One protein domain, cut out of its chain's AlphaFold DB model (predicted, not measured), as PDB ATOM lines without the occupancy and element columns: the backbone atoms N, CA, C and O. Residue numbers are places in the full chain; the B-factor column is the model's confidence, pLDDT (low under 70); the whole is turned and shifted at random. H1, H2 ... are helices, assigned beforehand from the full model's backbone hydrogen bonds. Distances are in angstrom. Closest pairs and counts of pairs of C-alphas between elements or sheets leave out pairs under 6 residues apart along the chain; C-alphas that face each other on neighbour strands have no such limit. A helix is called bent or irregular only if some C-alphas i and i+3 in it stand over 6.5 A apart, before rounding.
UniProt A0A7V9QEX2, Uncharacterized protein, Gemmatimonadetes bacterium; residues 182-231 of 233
ATOM      1  N   LEU A 182     244.776 181.916 224.758       74.00
ATOM      2  CA  LEU A 182     245.123 183.227 224.204       74.00
ATOM      3  C   LEU A 182     245.843 183.111 222.853       74.00
ATOM      4  O   LEU A 182     245.977 184.106 222.142       74.00
ATOM      5  N   LEU A 183     246.304 181.913 222.483       82.12
ATOM      6  CA  LEU A 183     246.968 181.674 221.209       82.12
ATOM      7  C   LEU A 183     245.932 181.437 220.105       82.12
ATOM      8  O   LEU A 183     245.145 180.492 220.134       82.12
ATOM      9  N   LEU A 184     245.966 182.284 219.078       84.56
ATOM     10  CA  LEU A 184     245.195 182.096 217.851       84.56
ATOM     11  C   LEU A 184     245.832 180.987 217.006       84.56
ATOM     12  O   LEU A 184     246.677 181.245 216.155       84.56
ATOM     13  N   ARG A 185     245.433 179.737 217.254       86.75
ATOM     14  CA  ARG A 185     245.842 178.561 216.469       86.75
ATOM     15  C   ARG A 185     244.654 177.674 216.115       86.75
ATOM     16  O   ARG A 185     243.579 177.782 216.721       86.75
ATOM     17  N   GLY A 186     244.827 176.843 215.088       88.31
ATOM     18  CA  GLY A 186     243.838 175.850 214.675       88.31
ATOM     19  C   GLY A 186     242.442 176.449 214.457       88.31
ATOM     20  O   GLY A 186     242.258 177.445 213.752       88.31
ATOM     21  N   ALA A 187     241.436 175.871 215.117       86.31
ATOM     22  CA  ALA A 187     240.044 176.309 214.998       86.31
ATOM     23  C   ALA A 187     239.791 177.742 215.509       86.31
ATOM     24  O   ALA A 187     238.856 178.400 215.046       86.31
ATOM     25  N   ALA A 188     240.587 178.243 216.463       85.44
ATOM     26  CA  ALA A 188     240.452 179.615 216.947       85.44
ATOM     27  C   ALA A 188     240.893 180.627 215.879       85.44
ATOM     28  O   ALA A 188     240.163 181.585 215.624       85.44
ATOM     29  N   ALA A 189     242.010 180.356 215.195       90.31
ATOM     30  CA  ALA A 189     242.499 181.174 214.083       90.31
ATOM     31  C   ALA A 189     241.516 181.177 212.896       90.31
ATOM     32  O   ALA A 189     241.164 182.239 212.385       90.31
ATOM     33  N   ALA A 190     240.954 180.014 212.541       90.44
ATOM     34  CA  ALA A 190     239.939 179.922 211.485       90.44
ATOM     35  C   ALA A 190     238.672 180.747 211.797       90.44
ATOM     36  O   ALA A 190     238.125 181.421 210.921       90.44
ATOM     37  N   ARG A 191     238.200 180.735 213.054       90.25
ATOM     38  CA  ARG A 191     237.059 181.568 213.477       90.25
ATOM     39  C   ARG A 191     237.378 183.060 213.418       90.25
ATOM     40  O   ARG A 191     236.512 183.832 213.015       90.25
ATOM     41  N   ALA A 192     238.594 183.455 213.791       88.88
ATOM     42  CA  ALA A 192     239.035 184.843 213.697       88.88
ATOM     43  C   ALA A 192     239.101 185.319 212.235       88.88
ATOM     44  O   ALA A 192     238.541 186.368 211.922       88.88
ATOM     45  N   ALA A 193     239.652 184.507 211.324       93.94
ATOM     46  CA  ALA A 193     239.675 184.810 209.890       93.94
ATOM     47  C   ALA A 193     238.255 185.005 209.325       93.94
ATOM     48  O   ALA A 193     237.982 185.962 208.601       93.94
ATOM     49  N   LEU A 194     237.308 184.141 209.712       94.25
ATOM     50  CA  LEU A 194     235.903 184.279 209.310       94.25
ATOM     51  C   LEU A 194     235.233 185.532 209.891       94.25
ATOM     52  O   LEU A 194     234.381 186.124 209.228       94.25
ATOM     53  N   ALA A 195     235.604 185.957 211.100       92.94
ATOM     54  CA  ALA A 195     235.050 187.163 211.712       92.94
ATOM     55  C   ALA A 195     235.432 188.435 210.931       92.94
ATOM     56  O   ALA A 195     234.608 189.350 210.819       92.94
ATOM     57  N   LEU A 196     236.625 188.463 210.318       94.19
ATOM     58  CA  LEU A 196     237.100 189.589 209.504       94.19
ATOM     59  C   LEU A 196     236.227 189.857 208.275       94.19
ATOM     60  O   LEU A 196     236.125 191.007 207.846       94.19
ATOM     61  N   ARG A 197     235.510 188.845 207.766       93.19
ATOM     62  CA  ARG A 197     234.553 189.006 206.661       93.19
ATOM     63  C   ARG A 197     233.555 190.135 206.915       93.19
ATOM     64  O   ARG A 197     233.314 190.945 206.030       93.19
ATOM     65  N   THR A 198     233.004 190.222 208.125       92.25
ATOM     66  CA  THR A 198     231.990 191.242 208.457       92.25
ATOM     67  C   THR A 198     232.566 192.656 208.361       92.25
ATOM     68  O   THR A 198     231.875 193.597 207.965       92.25
ATOM     69  N   THR A 199     233.839 192.814 208.721       91.25
ATOM     70  CA  THR A 199     234.560 194.087 208.633       91.25
ATOM     71  C   THR A 199     234.867 194.438 207.181       91.25
ATOM     72  O   THR A 199     234.594 195.563 206.765       91.25
ATOM     73  N   VAL A 200     235.345 193.471 206.391       94.25
ATOM     74  CA  VAL A 200     235.611 193.639 204.952       94.25
ATOM     75  C   VAL A 200     234.334 194.002 204.194       94.25
ATOM     76  O   VAL A 200     234.323 194.989 203.464       94.25
ATOM     77  N   ASP A 201     233.233 193.284 204.427       94.88
ATOM     78  CA  ASP A 201     231.939 193.552 203.789       94.88
ATOM     79  C   ASP A 201     231.456 194.983 204.090       94.88
ATOM     80  O   ASP A 201     230.944 195.679 203.211       94.88
ATOM     81  N   ARG A 202     231.673 195.468 205.322       93.56
ATOM     82  CA  ARG A 202     231.336 196.845 205.716       93.56
ATOM     83  C   ARG A 202     232.206 197.881 205.005       93.56
ATOM     84  O   ARG A 202     231.679 198.902 204.567       93.56
ATOM     85  N   LEU A 203     233.507 197.627 204.884       92.31
ATOM     86  CA  LEU A 203     234.435 198.519 204.185       92.31
ATOM     87  C   LEU A 203     234.088 198.616 202.697       92.31
ATOM     88  O   LEU A 203     233.945 199.721 202.171       92.31
ATOM     89  N   VAL A 204     233.833 197.480 202.048       93.31
ATOM     90  CA  VAL A 204     233.385 197.434 200.649       93.31
ATOM     91  C   VAL A 204     232.072 198.200 200.473       93.31
ATOM     92  O   VAL A 204     231.966 199.031 199.573       93.31
ATOM     93  N   ALA A 205     231.094 197.998 201.362       93.50
ATOM     94  CA  ALA A 205     229.824 198.726 201.317       93.50
ATOM     95  C   ALA A 205     229.987 200.246 201.510       93.50
ATOM     96  O   ALA A 205     229.186 201.018 200.986       93.50
ATOM     97  N   SER A 206     231.023 200.683 202.234       93.50
ATOM     98  CA  SER A 206     231.345 202.105 202.412       93.50
ATOM     99  C   SER A 206     232.106 202.734 201.235       93.50
ATOM    100  O   SER A 206     232.365 203.935 201.259       93.50
ATOM    101  N   GLY A 207     232.441 201.954 200.200       92.50
ATOM    102  CA  GLY A 207     233.208 202.420 199.043       92.50
ATOM    103  C   GLY A 207     234.711 202.529 199.303       92.50
ATOM    104  O   GLY A 207     235.381 203.326 198.647       92.50
ATOM    105  N   ALA A 208     235.232 201.757 200.263       91.00
ATOM    106  CA  ALA A 208     236.659 201.689 200.556       91.00
ATOM    107  C   ALA A 208     237.463 201.286 199.308       91.00
ATOM    108  O   ALA A 208     237.006 200.492 198.477       91.00
ATOM    109  N   ASN A 209     238.659 201.851 199.164       91.75
ATOM    110  CA  ASN A 209     239.540 201.532 198.048       91.75
ATOM    111  C   ASN A 209     240.346 200.249 198.343       91.75
ATOM    112  O   ASN A 209     240.310 199.696 199.440       91.75
ATOM    113  N   VAL A 210     241.095 199.761 197.352       89.12
ATOM    114  CA  VAL A 210     241.883 198.520 197.487       89.12
ATOM    115  C   VAL A 210     242.949 198.624 198.585       89.12
ATOM    116  O   VAL A 210     243.218 197.638 199.268       89.12
ATOM    117  N   SER A 211     243.534 199.805 198.791       88.12
ATOM    118  CA  SER A 211     244.548 200.027 199.827       88.12
ATOM    119  C   SER A 211     243.974 199.890 201.239       88.12
ATOM    120  O   SER A 211     244.669 199.395 202.120       88.12
ATOM    121  N   ASP A 212     242.702 200.238 201.440       89.25
ATOM    122  CA  ASP A 212     242.003 200.071 202.722       89.25
ATOM    123  C   ASP A 212     241.719 198.589 203.049       89.25
ATOM    124  O   ASP A 212     241.539 198.224 204.211       89.25
ATOM    125  N   LEU A 213     241.680 197.722 202.028       92.56
ATOM    126  CA  LEU A 213     241.429 196.282 202.166       92.56
ATOM    127  C   LEU A 213     242.709 195.455 202.337       92.56
ATOM    128  O   LEU A 213     242.639 194.337 202.849       92.56
ATOM    129  N   ALA A 214     243.863 195.986 201.928       88.94
ATOM    130  CA  ALA A 214     245.134 195.262 201.935       88.94
ATOM    131  C   ALA A 214     245.526 194.691 203.317       88.94
ATOM    132  O   ALA A 214     245.867 193.509 203.370       88.94
ATOM    133  N   PRO A 215     245.381 195.423 204.444       90.81
ATOM    134  CA  PRO A 215     245.720 194.879 205.763       90.81
ATOM    135  C   PRO A 215     244.854 193.679 206.165       90.81
ATOM    136  O   PRO A 215     245.335 192.732 206.776       90.81
ATOM    137  N   PHE A 216     243.567 193.690 205.800       93.06
ATOM    138  CA  PHE A 216     242.648 192.595 206.122       93.06
ATOM    139  C   PHE A 216     242.915 191.360 205.273       93.06
ATOM    140  O   PHE A 216     242.703 190.245 205.735       93.06
ATOM    141  N   HIS A 217     243.362 191.555 204.034       92.88
ATOM    142  CA  HIS A 217     243.789 190.458 203.183       92.88
ATOM    143  C   HIS A 217     244.991 189.738 203.802       92.88
ATOM    144  O   HIS A 217     244.916 188.531 203.997       92.88
ATOM    145  N   GLU A 218     246.055 190.467 204.153       92.56
ATOM    146  CA  GLU A 218     247.247 189.889 204.796       92.56
ATOM    147  C   GLU A 218     246.887 189.150 206.095       92.56
ATOM    148  O   GLU A 218     247.184 187.965 206.224       92.56
ATOM    149  N   GLU A 219     246.116 189.786 206.983       94.56
ATOM    150  CA  GLU A 219     245.682 189.185 208.253       94.56
ATOM    151  C   GLU A 219     244.849 187.901 208.059       94.56
ATOM    152  O   GLU A 219     245.006 186.927 208.797       94.56
ATOM    153  N   ILE A 220     243.958 187.855 207.059       96.06
ATOM    154  CA  ILE A 220     243.179 186.642 206.761       96.06
ATOM    155  C   ILE A 220     244.110 185.494 206.358       96.06
ATOM    156  O   ILE A 220     243.885 184.365 206.799       96.06
ATOM    157  N   PHE A 221     245.131 185.752 205.537       95.62
ATOM    158  CA  PHE A 221     246.069 184.711 205.113       95.62
ATOM    159  C   PHE A 221     246.949 184.230 206.268       95.62
ATOM    160  O   PHE A 221     247.055 183.018 206.453       95.62
ATOM    161  N   ASP A 222     247.452 185.133 207.110       94.19
ATOM    162  CA  ASP A 222     248.229 184.772 208.302       94.19
ATOM    163  C   ASP A 222     247.411 183.885 209.263       94.19
ATOM    164  O   ASP A 222     247.871 182.838 209.729       94.19
ATOM    165  N   LEU A 223     246.146 184.241 209.515       93.69
ATOM    166  CA  LEU A 223     245.246 183.446 210.359       93.69
ATOM    167  C   LEU A 223     244.897 182.085 209.738       93.69
ATOM    168  O   LEU A 223     244.738 181.096 210.460       93.69
ATOM    169  N   LEU A 224     244.777 182.003 208.411       93.25
ATOM    170  CA  LEU A 224     244.561 180.731 207.722       93.25
ATOM    171  C   LEU A 224     245.796 179.831 207.814       93.25
ATOM    172  O   LEU A 224     245.642 178.644 208.106       93.25
ATOM    173  N   GLU A 225     247.003 180.373 207.656       93.06
ATOM    174  CA  GLU A 225     248.248 179.621 207.845       93.06
ATOM    175  C   GLU A 225     248.357 179.063 209.271       93.06
ATOM    176  O   GLU A 225     248.586 177.864 209.453       93.06
ATOM    177  N   LEU A 226     248.075 179.890 210.286       90.19
ATOM    178  CA  LEU A 226     248.036 179.467 211.692       90.19
ATOM    179  C   LEU A 226     246.965 178.404 211.970       90.19
ATOM    180  O   LEU A 226     247.130 177.567 212.862       90.19
ATOM    181  N   SER A 227     245.864 178.414 211.214       92.75
ATOM    182  CA  SER A 227     244.818 177.398 211.344       92.75
ATOM    183  C   SER A 227     245.236 176.033 210.784       92.75
ATOM    184  O   SER A 227     244.846 175.002 211.331       92.75
ATOM    185  N   ILE A 228     246.050 176.020 209.723       91.12
ATOM    186  CA  ILE A 228     246.492 174.800 209.030       91.12
ATOM    187  C   ILE A 228     247.719 174.187 209.711       91.12
ATOM    188  O   ILE A 228     247.822 172.961 209.798       91.12
ATOM    189  N   ALA A 229     248.626 175.023 210.225       85.62
ATOM    190  CA  ALA A 229     249.838 174.577 210.912       85.62
ATOM    191  C   ALA A 229     249.539 173.655 212.109       85.62
ATOM    192  O   ALA A 229     250.313 172.744 212.388       85.62
ATOM    193  N   ASP A 230     248.394 173.853 212.766       72.31
ATOM    194  CA  ASP A 230     247.941 173.057 213.913       72.31
ATOM    195  C   ASP A 230     247.144 171.801 213.503       72.31
ATOM    196  O   ASP A 230     247.010 170.864 214.279       72.31
ATOM    197  N   ALA A 231     246.627 171.745 212.269       61.50
ATOM    198  CA  ALA A 231     245.908 170.578 211.740       61.50
ATOM    199  C   ALA A 231     246.845 169.464 211.229       61.50
ATOM    200  O   ALA A 231     246.378 168.383 210.872       61.50
TER     201      ALA A 231
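Overview. This is residues 182 to 231 of the 233 residues of an uncharacterized protein of Gemmatimonadetes bacterium (UniProt A0A7V9QEX2). The model is a long helical hairpin: H1 runs one way, the chain turns tightly, and H2 folds back beside it, the two lying side by side over nearly their full length. The printed part has 50 residues with two named helices, H1 then H2, and no named strand; the class is all helix. The outline is a rod with spans of 36 by 16 by 16 A, only just loose, close to compact, with a radius of gyration of the C-alphas of 11.9 A.

Along the chain. H1, residues 186 to 205, begins at C-alpha 186 (243.838, 175.850, 214.675) and measures 30.0 A from first to last C-alpha. It is neither bent nor irregular, but only just: C-alphas 195 and 198 are 6.0 A apart. H2, residues 210 to 229, measures 28.6 A and ends at C-alpha 229 (249.838, 174.577, 210.912). H2 is irregular: C-alphas 212 and 215 are 7.1 A apart.

Arrangement. H1 and H2 form a helical hairpin and touch, with 25 pairs of C-alphas within 8 A. Their closest C-alphas, those of Gly 186 and Ser 227, are 3.8 A apart. They run opposite ways at a shallow tilt of 14 degrees. Of the O i to N i+4 pairs, 13 of 16 in H1 and 14 of 16 in H2 are within hydrogen-bond range.

Size, cuts and confidence. The two C-alphas farthest apart, those of Gly 207 and Ala 231, are 36.6 A apart. The printed part has no cut, and the link from H1 to H2 is tight. Mean pLDDT of the printed part is 90.0; residue 231 is under 70.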